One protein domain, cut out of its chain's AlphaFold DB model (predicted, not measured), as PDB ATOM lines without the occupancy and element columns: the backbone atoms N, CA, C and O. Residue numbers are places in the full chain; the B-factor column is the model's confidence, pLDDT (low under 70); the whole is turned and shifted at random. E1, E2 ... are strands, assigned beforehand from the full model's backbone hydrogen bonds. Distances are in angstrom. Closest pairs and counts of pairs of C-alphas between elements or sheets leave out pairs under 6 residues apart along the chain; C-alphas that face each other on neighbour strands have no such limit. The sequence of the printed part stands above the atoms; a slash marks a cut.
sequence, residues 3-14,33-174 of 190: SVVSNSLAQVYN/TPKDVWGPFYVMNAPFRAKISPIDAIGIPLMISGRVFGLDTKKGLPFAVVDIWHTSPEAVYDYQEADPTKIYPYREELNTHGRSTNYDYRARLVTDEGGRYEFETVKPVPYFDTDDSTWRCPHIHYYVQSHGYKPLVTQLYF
ATOM      1  N   SER A   3     125.992 132.690 158.755       39.22
ATOM      2  CA  SER A   3     125.603 133.594 159.836       39.22
ATOM      3  C   SER A   3     125.038 132.750 160.964       39.22
ATOM      4  O   SER A   3     123.987 132.135 160.797       39.22
ATOM      5  N   VAL A   4     125.717 132.737 162.105       47.81
ATOM      6  CA  VAL A   4     125.240 132.075 163.318       47.81
ATOM      7  C   VAL A   4     124.701 133.172 164.230       47.81
ATOM      8  O   VAL A   4     125.457 133.951 164.815       47.81
ATOM      9  N   VAL A   5     123.373 133.286 164.290       39.75
ATOM     10  CA  VAL A   5     122.693 134.296 165.106       39.75
ATOM     11  C   VAL A   5     122.425 133.690 166.471       39.75
ATOM     12  O   VAL A   5     121.423 133.013 166.671       39.75
ATOM     13  N   SER A   6     123.297 133.950 167.442       46.47
ATOM     14  CA  SER A   6     123.018 133.492 168.795       46.47
ATOM     15  C   SER A   6     122.142 134.505 169.524       46.47
ATOM     16  O   SER A   6     122.570 135.596 169.907       46.47
ATOM     17  N   ASN A   7     120.867 134.154 169.684       36.88
ATOM     18  CA  ASN A   7     119.825 135.108 170.063       36.88
ATOM     19  C   ASN A   7     119.893 135.610 171.521       36.88
ATOM     20  O   ASN A   7     119.084 136.457 171.891       36.88
ATOM     21  N   SER A   8     120.826 135.151 172.365       45.56
ATOM     22  CA  SER A   8     121.142 135.776 173.670       45.56
ATOM     23  C   SER A   8     122.275 135.033 174.387       45.56
ATOM     24  O   SER A   8     122.047 134.126 175.182       45.56
ATOM     25  N   LEU A   9     123.523 135.410 174.120       48.28
ATOM     26  CA  LEU A   9     124.672 134.663 174.650       48.28
ATOM     27  C   LEU A   9     125.100 135.023 176.061       48.28
ATOM     28  O   LEU A   9     125.887 134.288 176.647       48.28
ATOM     29  N   ALA A  10     124.629 136.133 176.620       51.88
ATOM     30  CA  ALA A  10     124.962 136.427 178.001       51.88
ATOM     31  C   ALA A  10     123.897 137.263 178.684       51.88
ATOM     32  O   ALA A  10     123.610 138.401 178.306       51.88
ATOM     33  N   GLN A  11     123.351 136.685 179.739       53.84
ATOM     34  CA  GLN A  11     122.503 137.366 180.689       53.84
ATOM     35  C   GLN A  11     123.221 137.374 182.031       53.84
ATOM     36  O   GLN A  11     123.660 136.333 182.519       53.84
ATOM     37  N   VAL A  12     123.401 138.564 182.595       46.16
ATOM     38  CA  VAL A  12     124.268 138.765 183.756       46.16
ATOM     39  C   VAL A  12     123.421 139.230 184.949       46.16
ATOM     40  O   VAL A  12     122.467 139.993 184.781       46.16
ATOM     41  N   TYR A  13     123.736 138.750 186.157       40.59
ATOM     42  CA  TYR A  13     123.003 139.066 187.396       40.59
ATOM     43  C   TYR A  13     123.595 140.276 188.116       40.59
ATOM     44  O   TYR A  13     124.813 140.402 188.184       40.59
ATOM     45  N   ASN A  14     122.763 141.129 188.709       35.47
ATOM     46  CA  ASN A  14     123.223 142.234 189.555       35.47
ATOM     47  C   ASN A  14     123.698 141.720 190.936       35.47
ATOM     48  O   ASN A  14     123.340 140.626 191.373       35.47
ATOM     49  N   THR A  33     121.347 132.935 181.030       83.25
ATOM     50  CA  THR A  33     122.264 132.071 180.293       83.25
ATOM     51  C   THR A  33     122.986 131.141 181.279       83.25
ATOM     52  O   THR A  33     123.585 131.630 182.246       83.25
ATOM     53  N   PRO A  34     122.963 129.816 181.053       83.75
ATOM     54  CA  PRO A  34     123.656 128.862 181.907       83.75
ATOM     55  C   PRO A  34     125.160 129.143 181.984       83.75
ATOM     56  O   PRO A  34     125.798 129.512 180.993       83.75
ATOM     57  N   LYS A  35     125.735 128.941 183.172       83.69
ATOM     58  CA  LYS A  35     127.190 128.941 183.356       83.69
ATOM     59  C   LYS A  35     127.789 127.663 182.778       83.69
ATOM     60  O   LYS A  35     127.183 126.602 182.888       83.69
ATOM     61  N   ASP A  36     129.009 127.766 182.269       84.56
ATOM     62  CA  ASP A  36     129.817 126.619 181.850       84.56
ATOM     63  C   ASP A  36     131.269 126.785 182.331       84.56
ATOM     64  O   ASP A  36     131.653 127.822 182.883       84.56
ATOM     65  N   VAL A  37     132.082 125.749 182.162       82.00
ATOM     66  CA  VAL A  37     133.478 125.729 182.597       82.00
ATOM     67  C   VAL A  37     134.351 126.643 181.733       82.00
ATOM     68  O   VAL A  37     134.162 126.765 180.520       82.00
ATOM     69  N   TRP A  38     135.376 127.232 182.353       81.94
ATOM     70  CA  TRP A  38     136.419 127.996 181.659       81.94
ATOM     71  C   TRP A  38     137.196 127.153 180.639       81.94
ATOM     72  O   TRP A  38     137.616 127.654 179.600       81.94
ATOM     73  N   GLY A  39     137.417 125.872 180.942       74.31
ATOM     74  CA  GLY A  39     138.462 125.090 180.285       74.31
ATOM     75  C   GLY A  39     139.876 125.599 180.630       74.31
ATOM     76  O   GLY A  39     140.045 126.702 181.157       74.31
ATOM     77  N   PRO A  40     140.924 124.812 180.350       74.69
ATOM     78  CA  PRO A  40     142.289 125.142 180.771       74.69
ATOM     79  C   PRO A  40     142.952 126.238 179.916       74.69
ATOM     80  O   PRO A  40     144.042 126.701 180.242       74.69
ATOM     81  N   PHE A  41     142.307 126.667 178.826       79.12
ATOM     82  CA  PHE A  41     142.939 127.452 177.765       79.12
ATOM     83  C   PHE A  41     142.546 128.931 177.730       79.12
ATOM     84  O   PHE A  41     142.829 129.587 176.730       79.12
ATOM     85  N   TYR A  42     141.897 129.485 178.759       84.12
ATOM     86  CA  TYR A  42     141.680 130.938 178.828       84.12
ATOM     87  C   TYR A  42     143.024 131.682 178.912       84.12
ATOM     88  O   TYR A  42     143.913 131.259 179.645       84.12
ATOM     89  N   VAL A  43     143.161 132.786 178.168       80.75
ATOM     90  CA  VAL A  43     144.336 133.670 178.189       80.75
ATOM     91  C   VAL A  43     143.841 135.105 178.319       80.75
ATOM     92  O   VAL A  43     143.108 135.598 177.459       80.75
ATOM     93  N   MET A  44     144.261 135.781 179.385       82.25
ATOM     94  CA  MET A  44     143.862 137.159 179.660       82.25
ATOM     95  C   MET A  44     144.464 138.145 178.640       82.25
ATOM     96  O   MET A  44     145.539 137.927 178.073       82.25
ATOM     97  N   ASN A  45     143.799 139.290 178.471       83.75
ATOM     98  CA  ASN A  45     144.267 140.432 177.677       83.75
ATOM     99  C   ASN A  45     144.373 140.179 176.171       83.75
ATOM    100  O   ASN A  45     145.174 140.830 175.498       83.75
ATOM    101  N   ALA A  46     143.518 139.312 175.623       88.75
ATOM    102  CA  ALA A  46     143.338 139.239 174.179       88.75
ATOM    103  C   ALA A  46     143.049 140.636 173.584       88.75
ATOM    104  O   ALA A  46     142.444 141.495 174.247       88.75
ATOM    105  N   PRO A  47     143.512 140.919 172.357       92.06
ATOM    106  CA  PRO A  47     143.307 142.216 171.730       92.06
ATOM    107  C   PRO A  47     141.821 142.470 171.465       92.06
ATOM    108  O   PRO A  47     141.046 141.541 171.232       92.06
ATOM    109  N   PHE A  48     141.431 143.745 171.457       96.19
ATOM    110  CA  PHE A  48     140.109 144.131 170.976       96.19
ATOM    111  C   PHE A  48     140.086 144.066 169.448       96.19
ATOM    112  O   PHE A  48     140.758 144.863 168.793       96.19
ATOM    113  N   ARG A  49     139.358 143.100 168.879       95.44
ATOM    114  CA  ARG A  49     139.243 142.910 167.425       95.44
ATOM    115  C   ARG A  49     137.979 142.140 167.067       95.44
ATOM    116  O   ARG A  49     137.605 141.215 167.777       95.44
ATOM    117  N   ALA A  50     137.369 142.499 165.940       94.56
ATOM    118  CA  ALA A  50     136.174 141.832 165.429       94.56
ATOM    119  C   ALA A  50     136.491 140.664 164.488       94.56
ATOM    120  O   ALA A  50     135.631 139.836 164.275       94.56
ATOM    121  N   LYS A  51     137.707 140.539 163.946       95.19
ATOM    122  CA  LYS A  51     138.145 139.332 163.231       95.19
ATOM    123  C   LYS A  51     139.181 138.613 164.076       95.19
ATOM    124  O   LYS A  51     140.230 139.191 164.364       95.19
ATOM    125  N   ILE A  52     138.864 137.395 164.505       94.12
ATOM    126  CA  ILE A  52     139.683 136.665 165.485       94.12
ATOM    127  C   ILE A  52     140.485 135.529 164.849       94.12
ATOM    128  O   ILE A  52     141.484 135.102 165.423       94.12
ATOM    129  N   SER A  53     140.073 135.057 163.671       91.62
ATOM    130  CA  SER A  53     140.824 134.077 162.891       91.62
ATOM    131  C   SER A  53     141.985 134.727 162.116       91.62
ATOM    132  O   SER A  53     141.858 135.873 161.659       91.62
ATOM    133  N   PRO A  54     143.101 133.998 161.916       87.50
ATOM    134  CA  PRO A  54     144.148 134.370 160.965       87.50
ATOM    135  C   PRO A  54     143.605 134.641 159.555       87.50
ATOM    136  O   PRO A  54     142.539 134.156 159.167       87.50
ATOM    137  N   ILE A  55     144.339 135.428 158.764       84.44
ATOM    138  CA  ILE A  55     143.903 135.822 157.415       84.44
ATOM    139  C   ILE A  55     143.789 134.634 156.449       84.44
ATOM    140  O   ILE A  55     142.956 134.657 155.549       84.44
ATOM    141  N   ASP A  56     144.604 133.611 156.673       85.56
ATOM    142  CA  ASP A  56     144.749 132.374 155.913       85.56
ATOM    143  C   ASP A  56     144.119 131.165 156.620       85.56
ATOM    144  O   ASP A  56     144.332 130.026 156.206       85.56
ATOM    145  N   ALA A  57     143.313 131.402 157.663       87.12
ATOM    146  CA  ALA A  57     142.620 130.344 158.385       87.12
ATOM    147  C   ALA A  57     141.747 129.508 157.439       87.12
ATOM    148  O   ALA A  57     140.860 130.023 156.751       87.12
ATOM    149  N   ILE A  58     141.983 128.198 157.444       88.56
ATOM    150  CA  ILE A  58     141.179 127.213 156.719       88.56
ATOM    151  C   ILE A  58     139.894 126.937 157.521       88.56
ATOM    152  O   ILE A  58     139.822 127.194 158.719       88.56
ATOM    153  N   GLY A  59     138.849 126.424 156.877       89.19
ATOM    154  CA  GLY A  59     137.627 125.978 157.549       89.19
ATOM    155  C   GLY A  59     136.390 126.765 157.138       89.19
ATOM    156  O   GLY A  59     136.383 127.472 156.132       89.19
ATOM    157  N   ILE A  60     135.309 126.590 157.898       90.19
ATOM    158  CA  ILE A  60     134.010 127.203 157.600       90.19
ATOM    159  C   ILE A  60     133.991 128.611 158.206       90.19
ATOM    160  O   ILE A  60     133.977 128.713 159.433       90.19
ATOM    161  N   PRO A  61     133.989 129.695 157.407       91.19
ATOM    162  CA  PRO A  61     133.955 131.052 157.935       91.19
ATOM    163  C   PRO A  61     132.589 131.364 158.551       91.19
ATOM    164  O   PRO A  61     131.545 131.175 157.914       91.19
ATOM    165  N   LEU A  62     132.622 131.905 159.765       89.56
ATOM    166  CA  LEU A  62     131.465 132.281 160.561       89.56
ATOM    167  C   LEU A  62     131.449 133.788 160.808       89.56
ATOM    168  O   LEU A  62     132.473 134.371 161.165       89.56
ATOM    169  N   MET A  63     130.263 134.379 160.690       91.25
ATOM    170  CA  MET A  63     129.937 135.635 161.361       91.25
ATOM    171  C   MET A  63     129.070 135.302 162.571       91.25
ATOM    172  O   MET A  63     128.027 134.657 162.424       91.25
ATOM    173  N   ILE A  64     129.510 135.710 163.757       91.44
ATOM    174  CA  ILE A  64     128.812 135.453 165.013       91.44
ATOM    175  C   ILE A  64     128.386 136.782 165.606       91.44
ATOM    176  O   ILE A  64     129.216 137.624 165.936       91.44
ATOM    177  N   SER A  65     127.080 136.933 165.785       89.81
ATOM    178  CA  SER A  65     126.480 138.094 166.435       89.81
ATOM    179  C   SER A  65     125.736 137.668 167.692       89.81
ATOM    180  O   SER A  65     125.110 136.604 167.715       89.81
ATOM    181  N   GLY A  66     125.753 138.521 168.709       89.56
ATOM    182  CA  GLY A  66     125.033 138.289 169.950       89.56
ATOM    183  C   GLY A  66     124.643 139.581 170.649       89.56
ATOM    184  O   GLY A  66     124.946 140.692 170.206       89.56
ATOM    185  N   ARG A  67     123.934 139.431 171.766       93.38
ATOM    186  CA  ARG A  67     123.496 140.543 172.605       93.38
ATOM    187  C   ARG A  67     123.585 140.172 174.080       93.38
ATOM    188  O   ARG A  67     123.210 139.063 174.459       93.38
ATOM    189  N   VAL A  68     124.073 141.104 174.891       94.00
ATOM    190  CA  VAL A  68     124.186 140.984 176.346       94.00
ATOM    191  C   VAL A  68     123.028 141.727 176.998       94.00
ATOM    192  O   VAL A  68     122.796 142.896 176.683       94.00
ATOM    193  N   PHE A  69     122.315 141.072 177.912       91.81
ATOM    194  CA  PHE A  69     121.190 141.654 178.647       91.81
ATOM    195  C   PHE A  69     121.415 141.626 180.163       91.81
ATOM    196  O   PHE A  69     122.028 140.706 180.706       91.81
ATOM    197  N   GLY A  70     120.872 142.624 180.859       90.19
ATOM    198  CA  GLY A  70     120.726 142.591 182.309       90.19
ATOM    199  C   GLY A  70     119.439 141.862 182.672       90.19
ATOM    200  O   GLY A  70     118.371 142.243 182.192       90.19
ATOM    201  N   LEU A  71     119.522 140.830 183.512       85.50
ATOM    202  CA  LEU A  71     118.344 140.058 183.938       85.50
ATOM    203  C   LEU A  71     117.336 140.892 184.726       85.50
ATOM    204  O   LEU A  71     116.127 140.746 184.567       85.50
ATOM    205  N   ASP A  72     117.854 141.791 185.554       84.12
ATOM    206  CA  ASP A  72     117.080 142.708 186.382       84.12
ATOM    207  C   ASP A  72     116.357 143.769 185.542       84.12
ATOM    208  O   ASP A  72     115.170 144.031 185.730       84.12
ATOM    209  N   THR A  73     117.063 144.373 184.587       88.81
ATOM    210  CA  THR A  73     116.546 145.489 183.785       88.81
ATOM    211  C   THR A  73     115.804 145.044 182.533       88.81
ATOM    212  O   THR A  73     115.045 145.838 181.974       88.81
ATOM    213  N   LYS A  74     116.039 143.811 182.063       88.06
ATOM    214  CA  LYS A  74     115.574 143.282 180.770       88.06
ATOM    215  C   LYS A  74     116.016 144.139 179.574       88.06
ATOM    216  O   LYS A  74     115.392 144.126 178.514       88.06
ATOM    217  N   LYS A  75     117.096 144.911 179.742       91.12
ATOM    218  CA  LYS A  75     117.666 145.807 178.728       91.12
ATOM    219  C   LYS A  75     119.034 145.310 178.287       91.12
ATOM    220  O   LYS A  75     119.716 144.602 179.024       91.12
ATOM    221  N   GLY A  76     119.414 145.691 177.069       94.06
ATOM    222  CA  GLY A  76     120.765 145.456 176.577       94.06
ATOM    223  C   GLY A  76     121.788 146.199 177.432       94.06
ATOM    224  O   GLY A  76     121.526 147.334 177.828       94.06
ATOM    225  N   LEU A  77     122.912 145.552 177.735       95.19
ATOM    226  CA  LEU A  77     123.983 146.139 178.535       95.19
ATOM    227  C   LEU A  77     125.039 146.758 177.622       95.19
ATOM    228  O   LEU A  77     125.777 146.000 176.986       95.19
ATOM    229  N   PRO A  78     125.137 148.095 177.556       96.88
ATOM    230  CA  PRO A  78     126.194 148.746 176.809       96.88
ATOM    231  C   PRO A  78     127.537 148.611 177.518       96.88
ATOM    232  O   PRO A  78     127.596 148.479 178.743       96.88
ATOM    233  N   PHE A  79     128.614 148.659 176.735       97.56
ATOM    234  CA  PHE A  79     129.995 148.623 177.220       97.56
ATOM    235  C   PHE A  79     130.368 147.373 178.036       97.56
ATOM    236  O   PHE A  79     131.364 147.377 178.761       97.56
ATOM    237  N   ALA A  80     129.591 146.296 177.918       97.31
ATOM    238  CA  ALA A  80     129.975 144.997 178.441       97.31
ATOM    239  C   ALA A  80     131.175 144.479 177.642       97.31
ATOM    240  O   ALA A  80     131.207 144.585 176.414       97.31
ATOM    241  N   VAL A  81     132.156 143.918 178.342       97.56
ATOM    242  CA  VAL A  81     133.325 143.289 177.731       97.56
ATOM    243  C   VAL A  81     133.023 141.811 177.530       97.56
ATOM    244  O   VAL A  81     132.573 141.138 178.458       97.56
ATOM    245  N   VAL A  82     133.245 141.330 176.310       96.81
ATOM    246  CA  VAL A  82     133.032 139.939 175.904       96.81
ATOM    247  C   VAL A  82     134.368 139.367 175.445       96.81
ATOM    248  O   VAL A  82     134.822 139.644 174.336       96.81
ATOM    249  N   ASP A  83     135.002 138.586 176.310       96.12
ATOM    250  CA  ASP A  83     136.190 137.796 176.000       96.12
ATOM    251  C   ASP A  83     135.761 136.513 175.278       96.12
ATOM    252  O   ASP A  83     134.866 135.801 175.737       96.12
ATOM    253  N   ILE A  84     136.419 136.212 174.159       95.00
ATOM    254  CA  ILE A  84     136.123 135.068 173.291       95.00
ATOM    255  C   ILE A  84     137.399 134.265 173.073       95.00
ATOM    256  O   ILE A  84     138.456 134.841 172.805       95.00
ATOM    257  N   TRP A  85     137.295 132.938 173.155       93.44
ATOM    258  CA  TRP A  85     138.355 132.021 172.737       93.44
ATOM    259  C   TRP A  85     137.787 130.694 172.235       93.44
ATOM    260  O   TRP A  85     136.782 130.196 172.742       93.44
ATOM    261  N   HIS A  86     138.438 130.099 171.242       93.12
ATOM    262  CA  HIS A  86     138.142 128.741 170.793       93.12
ATOM    263  C   HIS A  86     139.363 128.099 170.131       93.12
ATOM    264  O   HIS A  86     140.406 128.730 169.973       93.12
ATOM    265  N   THR A  87     139.230 126.823 169.782       88.88
ATOM    266  CA  THR A  87     140.279 126.047 169.116       88.88
ATOM    267  C   THR A  87     140.381 126.378 167.623       88.88
ATOM    268  O   THR A  87     139.383 126.775 167.010       88.88
ATOM    269  N   SER A  88     141.559 126.193 167.032       88.50
ATOM    270  CA  SER A  88     141.767 126.262 165.586       88.50
ATOM    271  C   SER A  88     141.049 125.110 164.853       88.50
ATOM    272  O   SER A  88     140.603 124.148 165.486       88.50
ATOM    273  N   PRO A  89     140.939 125.160 163.514       87.06
ATOM    274  CA  PRO A  89     140.463 124.036 162.697       87.06
ATOM    275  C   PRO A  89     141.253 122.729 162.880       87.06
ATOM    276  O   PRO A  89     140.738 121.652 162.593       87.06
ATOM    277  N   GLU A  90     142.487 122.809 163.371       84.12
ATOM    278  CA  GLU A  90     143.377 121.682 163.659       84.12
ATOM    279  C   GLU A  90     143.207 121.135 165.084       84.12
ATOM    280  O   GLU A  90     143.978 120.274 165.500       84.12
ATOM    281  N   ALA A  91     142.193 121.600 165.825       84.69
ATOM    282  CA  ALA A  91     141.924 121.221 167.213       84.69
ATOM    283  C   ALA A  91     143.001 121.685 168.216       84.69
ATOM    284  O   ALA A  91     143.128 121.110 169.301       84.69
ATOM    285  N   VAL A  92     143.745 122.749 167.883       80.50
ATOM    286  CA  VAL A  92     144.812 123.315 168.719       80.50
ATOM    287  C   VAL A  92     144.431 124.714 169.205       80.50
ATOM    288  O   VAL A  92     143.910 125.538 168.459       80.50
ATOM    289  N   TYR A  93     144.658 125.004 170.483       80.69
ATOM    290  CA  TYR A  93     144.653 126.381 170.980       80.69
ATOM    291  C   TYR A  93     146.024 127.009 170.736       80.69
ATOM    292  O   TYR A  93     147.037 126.379 171.004       80.69
ATOM    293  N   ASP A  94     146.071 128.279 170.342       69.81
ATOM    294  CA  ASP A  94     147.307 129.067 170.168       69.81
ATOM    295  C   ASP A  94     148.262 129.059 171.387       69.81
ATOM    296  O   ASP A  94     149.436 129.391 171.271       69.81
ATOM    297  N   TYR A  95     147.773 128.676 172.570       65.69
ATOM    298  CA  TYR A  95     148.575 128.450 173.768       65.69
ATOM    299  C   TYR A  95     149.243 127.061 173.813       65.69
ATOM    300  O   TYR A  95     150.312 126.919 174.394       65.69
ATOM    301  N   GLN A  96     148.664 126.025 173.203       57.19
ATOM    302  CA  GLN A  96     149.317 124.712 173.104       57.19
ATOM    303  C   GLN A  96     150.596 124.760 172.244       57.19
ATOM    304  O   GLN A  96     151.426 123.866 172.347       57.19
ATOM    305  N   GLU A  97     150.796 125.837 171.479       49.00
ATOM    306  CA  GLU A  97     152.058 126.192 170.811       49.00
ATOM    307  C   GLU A  97     153.138 126.725 171.791       49.00
ATOM    308  O   GLU A  97     154.234 127.104 171.373       49.00
ATOM    309  N   ALA A  98     152.867 126.800 173.100       46.44
ATOM    310  CA  ALA A  98     153.852 127.233 174.086       46.44
ATOM    311  C   ALA A  98     155.024 126.242 174.177       46.44
ATOM    312  O   ALA A  98     154.847 125.044 174.380       46.44
ATOM    313  N   ASP A  99     156.232 126.795 174.076       46.34
ATOM    314  CA  ASP A  99     157.520 126.129 174.267       46.34
ATOM    315  C   ASP A  99     157.480 125.070 175.398       46.34
ATOM    316  O   ASP A  99     157.345 125.440 176.573       46.34
ATOM    317  N   PRO A 100     157.646 123.768 175.079       49.56
ATOM    318  CA  PRO A 100     157.558 122.680 176.053       49.56
ATOM    319  C   PRO A 100     158.657 122.728 177.128       49.56
ATOM    320  O   PRO A 100     158.617 121.954 178.083       49.56
ATOM    321  N   THR A 101     159.640 123.628 177.009       44.81
ATOM    322  CA  THR A 101     160.706 123.819 178.002       44.81
ATOM    323  C   THR A 101     160.341 124.785 179.136       44.81
ATOM    324  O   THR A 101     161.112 124.920 180.090       44.81
ATOM    325  N   LYS A 102     159.173 125.448 179.092       42.16
ATOM    326  CA  LYS A 102     158.770 126.442 180.103       42.16
ATOM    327  C   LYS A 102     157.623 125.957 180.990       42.16
ATOM    328  O   LYS A 102     156.469 125.911 180.579       42.16
ATOM    329  N   ILE A 103     157.945 125.669 182.254       45.38
ATOM    330  CA  ILE A 103     156.974 125.386 183.323       45.38
ATOM    331  C   ILE A 103     156.529 126.717 183.946       45.38
ATOM    332  O   ILE A 103     157.352 127.428 184.523       45.38
ATOM    333  N   TYR A 104     155.236 127.043 183.863       44.62
ATOM    334  CA  TYR A 104     154.655 128.217 184.527       44.62
ATOM    335  C   TYR A 104     153.896 127.789 185.794       44.62
ATOM    336  O   TYR A 104     152.886 127.091 185.699       44.62
ATOM    337  N   PRO A 105     154.366 128.174 186.992       37.69
ATOM    338  CA  PRO A 105     153.796 127.708 188.246       37.69
ATOM    339  C   PRO A 105     152.696 128.659 188.728       37.69
ATOM    340  O   PRO A 105     152.926 129.369 189.692       37.69
ATOM    341  N   TYR A 106     151.529 128.741 188.079       39.62
ATOM    342  CA  TYR A 106     150.419 129.535 188.641       39.62
ATOM    343  C   TYR A 106     149.043 129.136 188.080       39.62
ATOM    344  O   TYR A 106     148.446 129.823 187.256       39.62
ATOM    345  N   ARG A 107     148.516 127.997 188.551       42.62
ATOM    346  CA  ARG A 107     147.120 127.576 188.301       42.62
ATOM    347  C   ARG A 107     146.091 128.431 189.062       42.62
ATOM    348  O   ARG A 107     144.904 128.315 188.783       42.62
ATOM    349  N   GLU A 108     146.520 129.282 190.000       44.16
ATOM    350  CA  GLU A 108     145.613 129.920 190.971       44.16
ATOM    351  C   GLU A 108     145.295 131.405 190.699       44.16
ATOM    352  O   GLU A 108     144.330 131.926 191.248       44.16
ATOM    353  N   GLU A 109     145.993 132.070 189.772       47.06
ATOM    354  CA  GLU A 109     145.709 133.458 189.355       47.06
ATOM    355  C   GLU A 109     145.215 133.498 187.889       47.06
ATOM    356  O   GLU A 109     145.779 134.159 187.026       47.06
ATOM    357  N   LEU A 110     144.156 132.731 187.586       41.84
ATOM    358  CA  LEU A 110     143.325 132.821 186.364       41.84
ATOM    359  C   LEU A 110     144.065 132.771 185.000       41.84
ATOM    360  O   LEU A 110     143.720 133.492 184.063       41.84
ATOM    361  N   ASN A 111     145.005 131.828 184.863       45.66
ATOM    362  CA  ASN A 111     145.673 131.408 183.618       45.66
ATOM    363  C   ASN A 111     146.595 132.457 182.955       45.66
ATOM    364  O   ASN A 111     146.393 132.867 181.810       45.66
ATOM    365  N   THR A 112     147.699 132.819 183.621       46.81
ATOM    366  CA  THR A 112     148.880 133.434 182.977       46.81
ATOM    367  C   THR A 112     149.832 132.363 182.463       46.81
ATOM    368  O   THR A 112     150.928 132.130 182.972       46.81
ATOM    369  N   HIS A 113     149.364 131.686 181.437       46.91
ATOM    370  CA  HIS A 113     150.137 130.789 180.615       46.91
ATOM    371  C   HIS A 113     150.818 131.620 179.507       46.91
ATOM    372  O   HIS A 113     150.257 132.626 179.080       46.91
ATOM    373  N   GLY A 114     152.061 131.296 179.129       48.66
ATOM    374  CA  GLY A 114     152.946 132.156 178.324       48.66
ATOM    375  C   GLY A 114     152.301 132.875 177.124       48.66
ATOM    376  O   GLY A 114     151.331 132.422 176.526       48.66
ATOM    377  N   ARG A 115     152.859 134.039 176.776       49.72
ATOM    378  CA  ARG A 115     152.298 134.993 175.809       49.72
ATOM    379  C   ARG A 115     152.158 134.370 174.407       49.72
ATOM    380  O   ARG A 115     153.147 134.305 173.684       49.72
ATOM    381  N   SER A 116     150.942 134.004 173.995       53.53
ATOM    382  CA  SER A 116     150.603 133.976 172.565       53.53
ATOM    383  C   SER A 116     150.762 135.404 172.048       53.53
ATOM    384  O   SER A 116     150.153 136.335 172.579       53.53
ATOM    385  N   THR A 117     151.654 135.630 171.084       59.84
ATOM    386  CA  THR A 117     151.889 136.983 170.552       59.84
ATOM    387  C   THR A 117     150.793 137.415 169.586       59.84
ATOM    388  O   THR A 117     150.570 138.615 169.433       59.84
ATOM    389  N   ASN A 118     150.093 136.454 168.975       75.00
ATOM    390  CA  ASN A 118     149.117 136.701 167.912       75.00
ATOM    391  C   ASN A 118     147.661 136.553 168.386       75.00
ATOM    392  O   ASN A 118     146.756 137.119 167.764       75.00
ATOM    393  N   TYR A 119     147.445 135.869 169.520       84.12
ATOM    394  CA  TYR A 119     146.133 135.635 170.131       84.12
ATOM    395  C   TYR A 119     145.133 134.944 169.195       84.12
ATOM    396  O   TYR A 119     143.938 135.229 169.265       84.12
ATOM    397  N   ASP A 120     145.597 134.102 168.271       88.38
ATOM    398  CA  ASP A 120     144.757 133.503 167.231       88.38
ATOM    399  C   ASP A 120     143.529 132.807 167.826       88.38
ATOM    400  O   ASP A 120     143.606 132.116 168.840       88.38
ATOM    401  N   TYR A 121     142.369 133.062 167.214       93.38
ATOM    402  CA  TYR A 121     141.057 132.603 167.682       93.38
ATOM    403  C   TYR A 121     140.645 133.144 169.059       93.38
ATOM    404  O   TYR A 121     139.772 132.584 169.725       93.38
ATOM    405  N   ARG A 122     141.238 134.272 169.475       93.44
ATOM    406  CA  ARG A 122     140.875 135.027 170.679       93.44
ATOM    407  C   ARG A 122     140.645 136.500 170.386       93.44
ATOM    408  O   ARG A 122     141.319 137.100 169.539       93.44
ATOM    409  N   ALA A 123     139.739 137.098 171.149       95.06
ATOM    410  CA  ALA A 123     139.555 138.541 171.183       95.06
ATOM    411  C   ALA A 123     138.803 138.994 172.430       95.06
ATOM    412  O   ALA A 123     138.240 138.194 173.174       95.06
ATOM    413  N   ARG A 124     138.764 140.313 172.596       96.50
ATOM    414  CA  ARG A 124     137.756 140.995 173.398       96.50
ATOM    415  C   ARG A 124     136.889 141.867 172.507       96.50
ATOM    416  O   ARG A 124     137.380 142.491 171.568       96.50
ATOM    417  N   LEU A 125     135.608 141.941 172.821       97.62
ATOM    418  CA  LEU A 125     134.656 142.849 172.192       97.62
ATOM    419  C   LEU A 125     134.038 143.744 173.259       97.62
ATOM    420  O   LEU A 125     134.007 143.391 174.437       97.62
ATOM    421  N   VAL A 126     133.539 144.898 172.831       98.06
ATOM    422  CA  VAL A 126     132.755 145.803 173.669       98.06
ATOM    423  C   VAL A 126     131.376 145.915 173.045       98.06
ATOM    424  O   VAL A 126     131.270 146.152 171.842       98.06
ATOM    425  N   THR A 127     130.329 145.719 173.841       97.69
ATOM    426  CA  THR A 127     128.961 145.829 173.340       97.69
ATOM    427  C   THR A 127     128.562 147.272 173.033       97.69
ATOM    428  O   THR A 127     128.980 148.207 173.721       97.69
ATOM    429  N   ASP A 128     127.719 147.446 172.015       97.81
ATOM    430  CA  ASP A 128     127.151 148.745 171.634       97.81
ATOM    431  C   ASP A 128     126.078 149.249 172.622       97.81
ATOM    432  O   ASP A 128     125.750 148.585 173.602       97.81
ATOM    433  N   GLU A 129     125.472 150.410 172.345       97.19
ATOM    434  CA  GLU A 129     124.370 150.996 173.139       97.19
ATOM    435  C   GLU A 129     123.168 150.053 173.326       97.19
ATOM    436  O   GLU A 129     122.426 150.115 174.306       97.19
ATOM    437  N   GLY A 130     122.958 149.157 172.363       95.31
ATOM    438  CA  GLY A 130     121.944 148.125 172.419       95.31
ATOM    439  C   GLY A 130     122.395 146.876 173.168       95.31
ATOM    440  O   GLY A 130     121.565 145.994 173.345       95.31
ATOM    441  N   GLY A 131     123.643 146.757 173.604       95.50
ATOM    442  CA  GLY A 131     124.226 145.543 174.164       95.50
ATOM    443  C   GLY A 131     124.660 144.517 173.116       95.50
ATOM    444  O   GLY A 131     124.863 143.358 173.464       95.50
ATOM    445  N   ARG A 132     124.751 144.887 171.837       96.19
ATOM    446  CA  ARG A 132     125.081 143.979 170.728       96.19
ATOM    447  C   ARG A 132     126.588 143.876 170.523       96.19
ATOM    448  O   ARG A 132     127.308 144.838 170.774       96.19
ATOM    449  N   TYR A 133     127.043 142.734 170.026       95.94
ATOM    450  CA  TYR A 133     128.410 142.519 169.558       95.94
ATOM    451  C   TYR A 133     128.408 141.602 168.331       95.94
ATOM    452  O   TYR A 133     127.459 140.846 168.114       95.94
ATOM    453  N   GLU A 134     129.485 141.658 167.552       95.38
ATOM    454  CA  GLU A 134     129.687 140.820 166.372       95.38
ATOM    455  C   GLU A 134     131.180 140.536 166.169       95.38
ATOM    456  O   GLU A 134     132.021 141.386 166.478       95.38
ATOM    457  N   PHE A 135     131.508 139.341 165.673       95.25
ATOM    458  CA  PHE A 135     132.856 138.982 165.247       95.25
ATOM    459  C   PHE A 135     132.880 137.907 164.152       95.25
ATOM    460  O   PHE A 135     132.001 137.053 164.051       95.25
ATOM    461  N   GLU A 136     133.950 137.926 163.368       95.12
ATOM    462  CA  GLU A 136     134.307 136.960 162.343       95.12
ATOM    463  C   GLU A 136     135.300 135.930 162.878       95.12
ATOM    464  O   GLU A 136     136.318 136.270 163.496       95.12
ATOM    465  N   THR A 137     135.037 134.663 162.573       95.12
ATOM    466  CA  THR A 137     135.946 133.554 162.862       95.12
ATOM    467  C   THR A 137     135.771 132.399 161.871       95.12
ATOM    468  O   THR A 137     135.123 132.543 160.837       95.12
ATOM    469  N   VAL A 138     136.350 131.240 162.174       93.00
ATOM    470  CA  VAL A 138     136.048 129.948 161.552       93.00
ATOM    471  C   VAL A 138     135.424 129.005 162.580       93.00
ATOM    472  O   VAL A 138     135.701 129.109 163.776       93.00
ATOM    473  N   LYS A 139     134.574 128.084 162.125       89.81
ATOM    474  CA  LYS A 139     133.932 127.093 162.991       89.81
ATOM    475  C   LYS A 139     134.993 126.218 163.680       89.81
ATOM    476  O   LYS A 139     135.799 125.612 162.971       89.81
ATOM    477  N   PRO A 140     134.998 126.120 165.024       90.94
ATOM    478  CA  PRO A 140     135.897 125.218 165.732       90.94
ATOM    479  C   PRO A 140     135.554 123.755 165.434       90.94
ATOM    480  O   PRO A 140     134.426 123.420 165.070       90.94
ATOM    481  N   VAL A 141     136.524 122.873 165.639       88.94
ATOM    482  CA  VAL A 141     136.368 121.419 165.497       88.94
ATOM    483  C   VAL A 141     136.293 120.746 166.873       88.94
ATOM    484  O   VAL A 141     136.693 121.348 167.876       88.94
ATOM    485  N   PRO A 142     135.769 119.511 166.980       87.25
ATOM    486  CA  PRO A 142     135.846 118.777 168.236       87.25
ATOM    487  C   PRO A 142     137.291 118.394 168.574       87.25
ATOM    488  O   PRO A 142     138.060 118.030 167.686       87.25
ATOM    489  N   TYR A 143     137.625 118.358 169.862       82.69
ATOM    490  CA  TYR A 143     138.929 117.899 170.352       82.69
ATOM    491  C   TYR A 143     138.779 116.952 171.540       82.69
ATOM    492  O   TYR A 143     137.746 116.933 172.212       82.69
ATOM    493  N   PHE A 144     139.801 116.132 171.774       81.44
ATOM    494  CA  PHE A 144     139.850 115.254 172.934       81.44
ATOM    495  C   PHE A 144     140.539 115.984 174.087       81.44
ATOM    496  O   PHE A 144     141.684 116.411 173.958       81.44
ATOM    497  N   ASP A 145     139.823 116.150 175.192       74.94
ATOM    498  CA  ASP A 145     140.354 116.706 176.428       74.94
ATOM    499  C   ASP A 145     141.041 115.580 177.205       74.94
ATOM    500  O   ASP A 145     140.387 114.636 177.656       74.94
ATOM    501  N   THR A 146     142.368 115.636 177.299       72.62
ATOM    502  CA  THR A 146     143.165 114.584 177.942       72.62
ATOM    503  C   THR A 146     143.022 114.584 179.456       72.62
ATOM    504  O   THR A 146     143.145 113.518 180.057       72.62
ATOM    505  N   ASP A 147     142.743 115.739 180.062       68.69
ATOM    506  CA  ASP A 147     142.617 115.863 181.516       68.69
ATOM    507  C   ASP A 147     141.320 115.191 181.990       68.69
ATOM    508  O   ASP A 147     141.330 114.411 182.943       68.69
ATOM    509  N   ASP A 148     140.232 115.405 181.249       67.12
ATOM    510  CA  ASP A 148     138.911 114.840 181.549       67.12
ATOM    511  C   ASP A 148     138.620 113.531 180.785       67.12
ATOM    512  O   ASP A 148     137.546 112.942 180.929       67.12
ATOM    513  N   SER A 149     139.566 113.060 179.959       77.56
ATOM    514  CA  SER A 149     139.441 111.870 179.101       77.56
ATOM    515  C   SER A 149     138.134 111.833 178.293       77.56
ATOM    516  O   SER A 149     137.499 110.784 178.145       77.56
ATOM    517  N   THR A 150     137.715 112.986 177.769       79.31
ATOM    518  CA  THR A 150     136.410 113.157 177.124       79.31
ATOM    519  C   THR A 150     136.504 113.943 175.823       79.31
ATOM    520  O   THR A 150     137.368 114.796 175.634       79.31
ATOM    521  N   TRP A 151     135.581 113.673 174.901       81.19
ATOM    522  CA  TRP A 151     135.452 114.465 173.685       81.19
ATOM    523  C   TRP A 151     134.682 115.749 173.959       81.19
ATOM    524  O   TRP A 151     133.561 115.743 174.464       81.19
ATOM    525  N   ARG A 152     135.262 116.864 173.530       83.50
ATOM    526  CA  ARG A 152     134.615 118.166 173.506       83.50
ATOM    527  C   ARG A 152     134.049 118.391 172.106       83.50
ATOM    528  O   ARG A 152     134.777 118.289 171.120       83.50
ATOM    529  N   CYS A 153     132.751 118.670 172.005       86.94
ATOM    530  CA  CYS A 153     132.115 119.106 170.758       86.94
ATOM    531  C   CYS A 153     132.689 120.449 170.272       86.94
ATOM    532  O   CYS A 153     133.364 121.121 171.049       86.94
ATOM    533  N   PRO A 154     132.433 120.880 169.026       89.00
ATOM    534  CA  PRO A 154     132.689 122.256 168.608       89.00
ATOM    535  C   PRO A 154     132.055 123.265 169.570       89.00
ATOM    536  O   PRO A 154     130.845 123.239 169.792       89.00
ATOM    537  N   HIS A 155     132.865 124.151 170.147       90.62
ATOM    538  CA  HIS A 155     132.376 125.192 171.045       90.62
ATOM    539  C   HIS A 155     133.231 126.450 170.992       90.62
ATOM    540  O   HIS A 155     134.416 126.401 170.659       90.62
ATOM    541  N   ILE A 156     132.613 127.570 171.358       93.12
ATOM    542  CA  ILE A 156     133.280 128.856 171.545       93.12
ATOM    543  C   ILE A 156     133.058 129.294 172.979       93.12
ATOM    544  O   ILE A 156     131.921 129.353 173.442       93.12
ATOM    545  N   HIS A 157     134.133 129.595 173.688       93.56
ATOM    546  CA  HIS A 157     134.040 130.077 175.049       93.56
ATOM    547  C   HIS A 157     133.764 131.578 175.104       93.56
ATOM    548  O   HIS A 157     134.259 132.347 174.280       93.56
ATOM    549  N   TYR A 158     133.017 131.966 176.136       94.50
ATOM    550  CA  TYR A 158     132.674 133.342 176.453       94.50
ATOM    551  C   TYR A 158     133.003 133.645 177.909       94.50
ATOM    552  O   TYR A 158     132.645 132.882 178.808       94.50
ATOM    553  N   TYR A 159     133.609 134.805 178.143       94.50
ATOM    554  CA  TYR A 159     133.677 135.433 179.453       94.50
ATOM    555  C   TYR A 159     133.146 136.864 179.354       94.50
ATOM    556  O   TYR A 159     133.694 137.700 178.644       94.50
ATOM    557  N   VAL A 160     132.028 137.129 180.028       95.06
ATOM    558  CA  VAL A 160     131.276 138.380 179.903       95.06
ATOM    559  C   VAL A 160     131.299 139.150 181.208       95.06
ATOM    560  O   VAL A 160     130.934 138.631 182.267       95.06
ATOM    561  N   GLN A 161     131.698 140.414 181.120       94.56
ATOM    562  CA  GLN A 161     131.827 141.328 182.245       94.56
ATOM    563  C   GLN A 161     131.050 142.613 181.960       94.56
ATOM    564  O   GLN A 161     131.135 143.179 180.875       94.56
ATOM    565  N   SER A 162     130.312 143.108 182.949       94.44
ATOM    566  CA  SER A 162     129.656 144.415 182.879       94.44
ATOM    567  C   SER A 162     129.616 145.053 184.262       94.44
ATOM    568  O   SER A 162     129.548 144.360 185.279       94.44
ATOM    569  N   HIS A 163     129.695 146.381 184.320       91.31
ATOM    570  CA  HIS A 163     129.722 147.103 185.586       91.31
ATOM    571  C   HIS A 163     128.422 146.889 186.374       91.31
ATOM    572  O   HIS A 163     127.330 147.065 185.845       91.31
ATOM    573  N   GLY A 164     128.541 146.534 187.656       89.50
ATOM    574  CA  GLY A 164     127.389 146.242 188.517       89.50
ATOM    575  C   GLY A 164     126.819 144.828 188.358       89.50
ATOM    576  O   GLY A 164     125.921 144.458 189.110       89.50
ATOM    577  N   TYR A 165     127.370 144.018 187.454       88.81
ATOM    578  CA  TYR A 165     126.910 142.662 187.184       88.81
ATOM    579  C   TYR A 165     127.982 141.606 187.518       88.81
ATOM    580  O   TYR A 165     129.179 141.830 187.347       88.81
ATOM    581  N   LYS A 166     127.554 140.434 188.000       87.81
ATOM    582  CA  LYS A 166     128.406 139.272 188.297       87.81
ATOM    583  C   LYS A 166     128.906 138.637 187.000       87.81
ATOM    584  O   LYS A 166     128.067 138.122 186.276       87.81
ATOM    585  N   PRO A 167     130.217 138.557 186.732       89.19
ATOM    586  CA  PRO A 167     130.712 138.007 185.475       89.19
ATOM    587  C   PRO A 167     130.161 136.610 185.139       89.19
ATOM    588  O   PRO A 167     129.951 135.782 186.032       89.19
ATOM    589  N   LEU A 168     129.956 136.347 183.847       88.56
ATOM    590  CA  LEU A 168     129.443 135.079 183.328       88.56
ATOM    591  C   LEU A 168     130.509 134.385 182.484       88.56
ATOM    592  O   LEU A 168     131.071 134.994 181.580       88.56
ATOM    593  N   VAL A 169     130.732 133.101 182.745       88.44
ATOM    594  CA  VAL A 169     131.528 132.211 181.893       88.44
ATOM    595  C   VAL A 169     130.583 131.181 181.310       88.44
ATOM    596  O   VAL A 169     129.796 130.588 182.052       88.44
ATOM    597  N   THR A 170     130.626 131.000 179.998       91.38
ATOM    598  CA  THR A 170     129.754 130.055 179.296       91.38
ATOM    599  C   THR A 170     130.385 129.589 177.981       91.38
ATOM    600  O   THR A 170     131.487 130.012 177.620       91.38
ATOM    601  N   GLN A 171     129.705 128.688 177.278       89.62
ATOM    602  CA  GLN A 171     130.120 128.143 175.990       89.62
ATOM    603  C   GLN A 171     128.951 128.211 174.998       89.62
ATOM    604  O   GLN A 171     127.824 127.840 175.320       89.62
ATOM    605  N   LEU A 172     129.229 128.669 173.778       88.38
ATOM    606  CA  LEU A 172     128.347 128.501 172.627       88.38
ATOM    607  C   LEU A 172     128.613 127.140 171.991       88.38
ATOM    608  O   LEU A 172     129.770 126.775 171.777       88.38
ATOM    609  N   TYR A 173     127.540 126.449 171.621       85.38
ATOM    610  CA  TYR A 173     127.563 125.166 170.928       85.38
ATOM    611  C   TYR A 173     126.850 125.272 169.582       85.38
ATOM    612  O   TYR A 173     125.994 126.132 169.389       85.38
ATOM    613  N   PHE A 174     127.189 124.376 168.656       82.44
ATOM    614  CA  PHE A 174     126.589 124.336 167.323       82.44
ATOM    615  C   PHE A 174     125.522 123.244 167.263       82.44
ATOM    616  O   PHE A 174     125.765 122.108 167.673       82.44
TER     617      PHE A 174
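What this domain is: This is residues 3 to 14 and 33 to 174 of the 190 residues of the protein "Hypothetical protein" of Didymodactylos carnosus (UniProt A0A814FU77). With little regular structure, two strongly twisted sheets stand partly face to face: branched E1, E2, E3, E6, mixed, and E5-E4-E9-E10, antiparallel; hairpin E7 and E8 lies off one side. The all-strand printed part has 154 residues, 54 in ten named strands numbered along the chain. The whole is compact, radius of gyration of the C-alphas 15.5 A, spans 49 by 35 by 29 A.

Where its parts are: E1 is residues 3 to 5, from C-alpha 3 (125.603, 133.594, 159.836), E2 10 to 14, E3 61 to 70, 30.0 A long, E4 81 to 85, E5 122 to 126, E6 132 to 138, E7 143 to 145, E8 150 to 152, E9 155 to 161, E10 168 to 173, ending at C-alpha 173 (127.563, 125.166, 170.928).

How they stand to each other: E3 and E6 are antiparallel, N 62 and O 137 2.8 A apart. The closest C-alphas of E5 and E6, Leu 125 and Tyr 133, are 6.8 A apart.

The domain as a whole: The cut, residues 15 to 32, leaves 13.8 A; link E4 to E5 is long; 38 residues have pLDDT under 70.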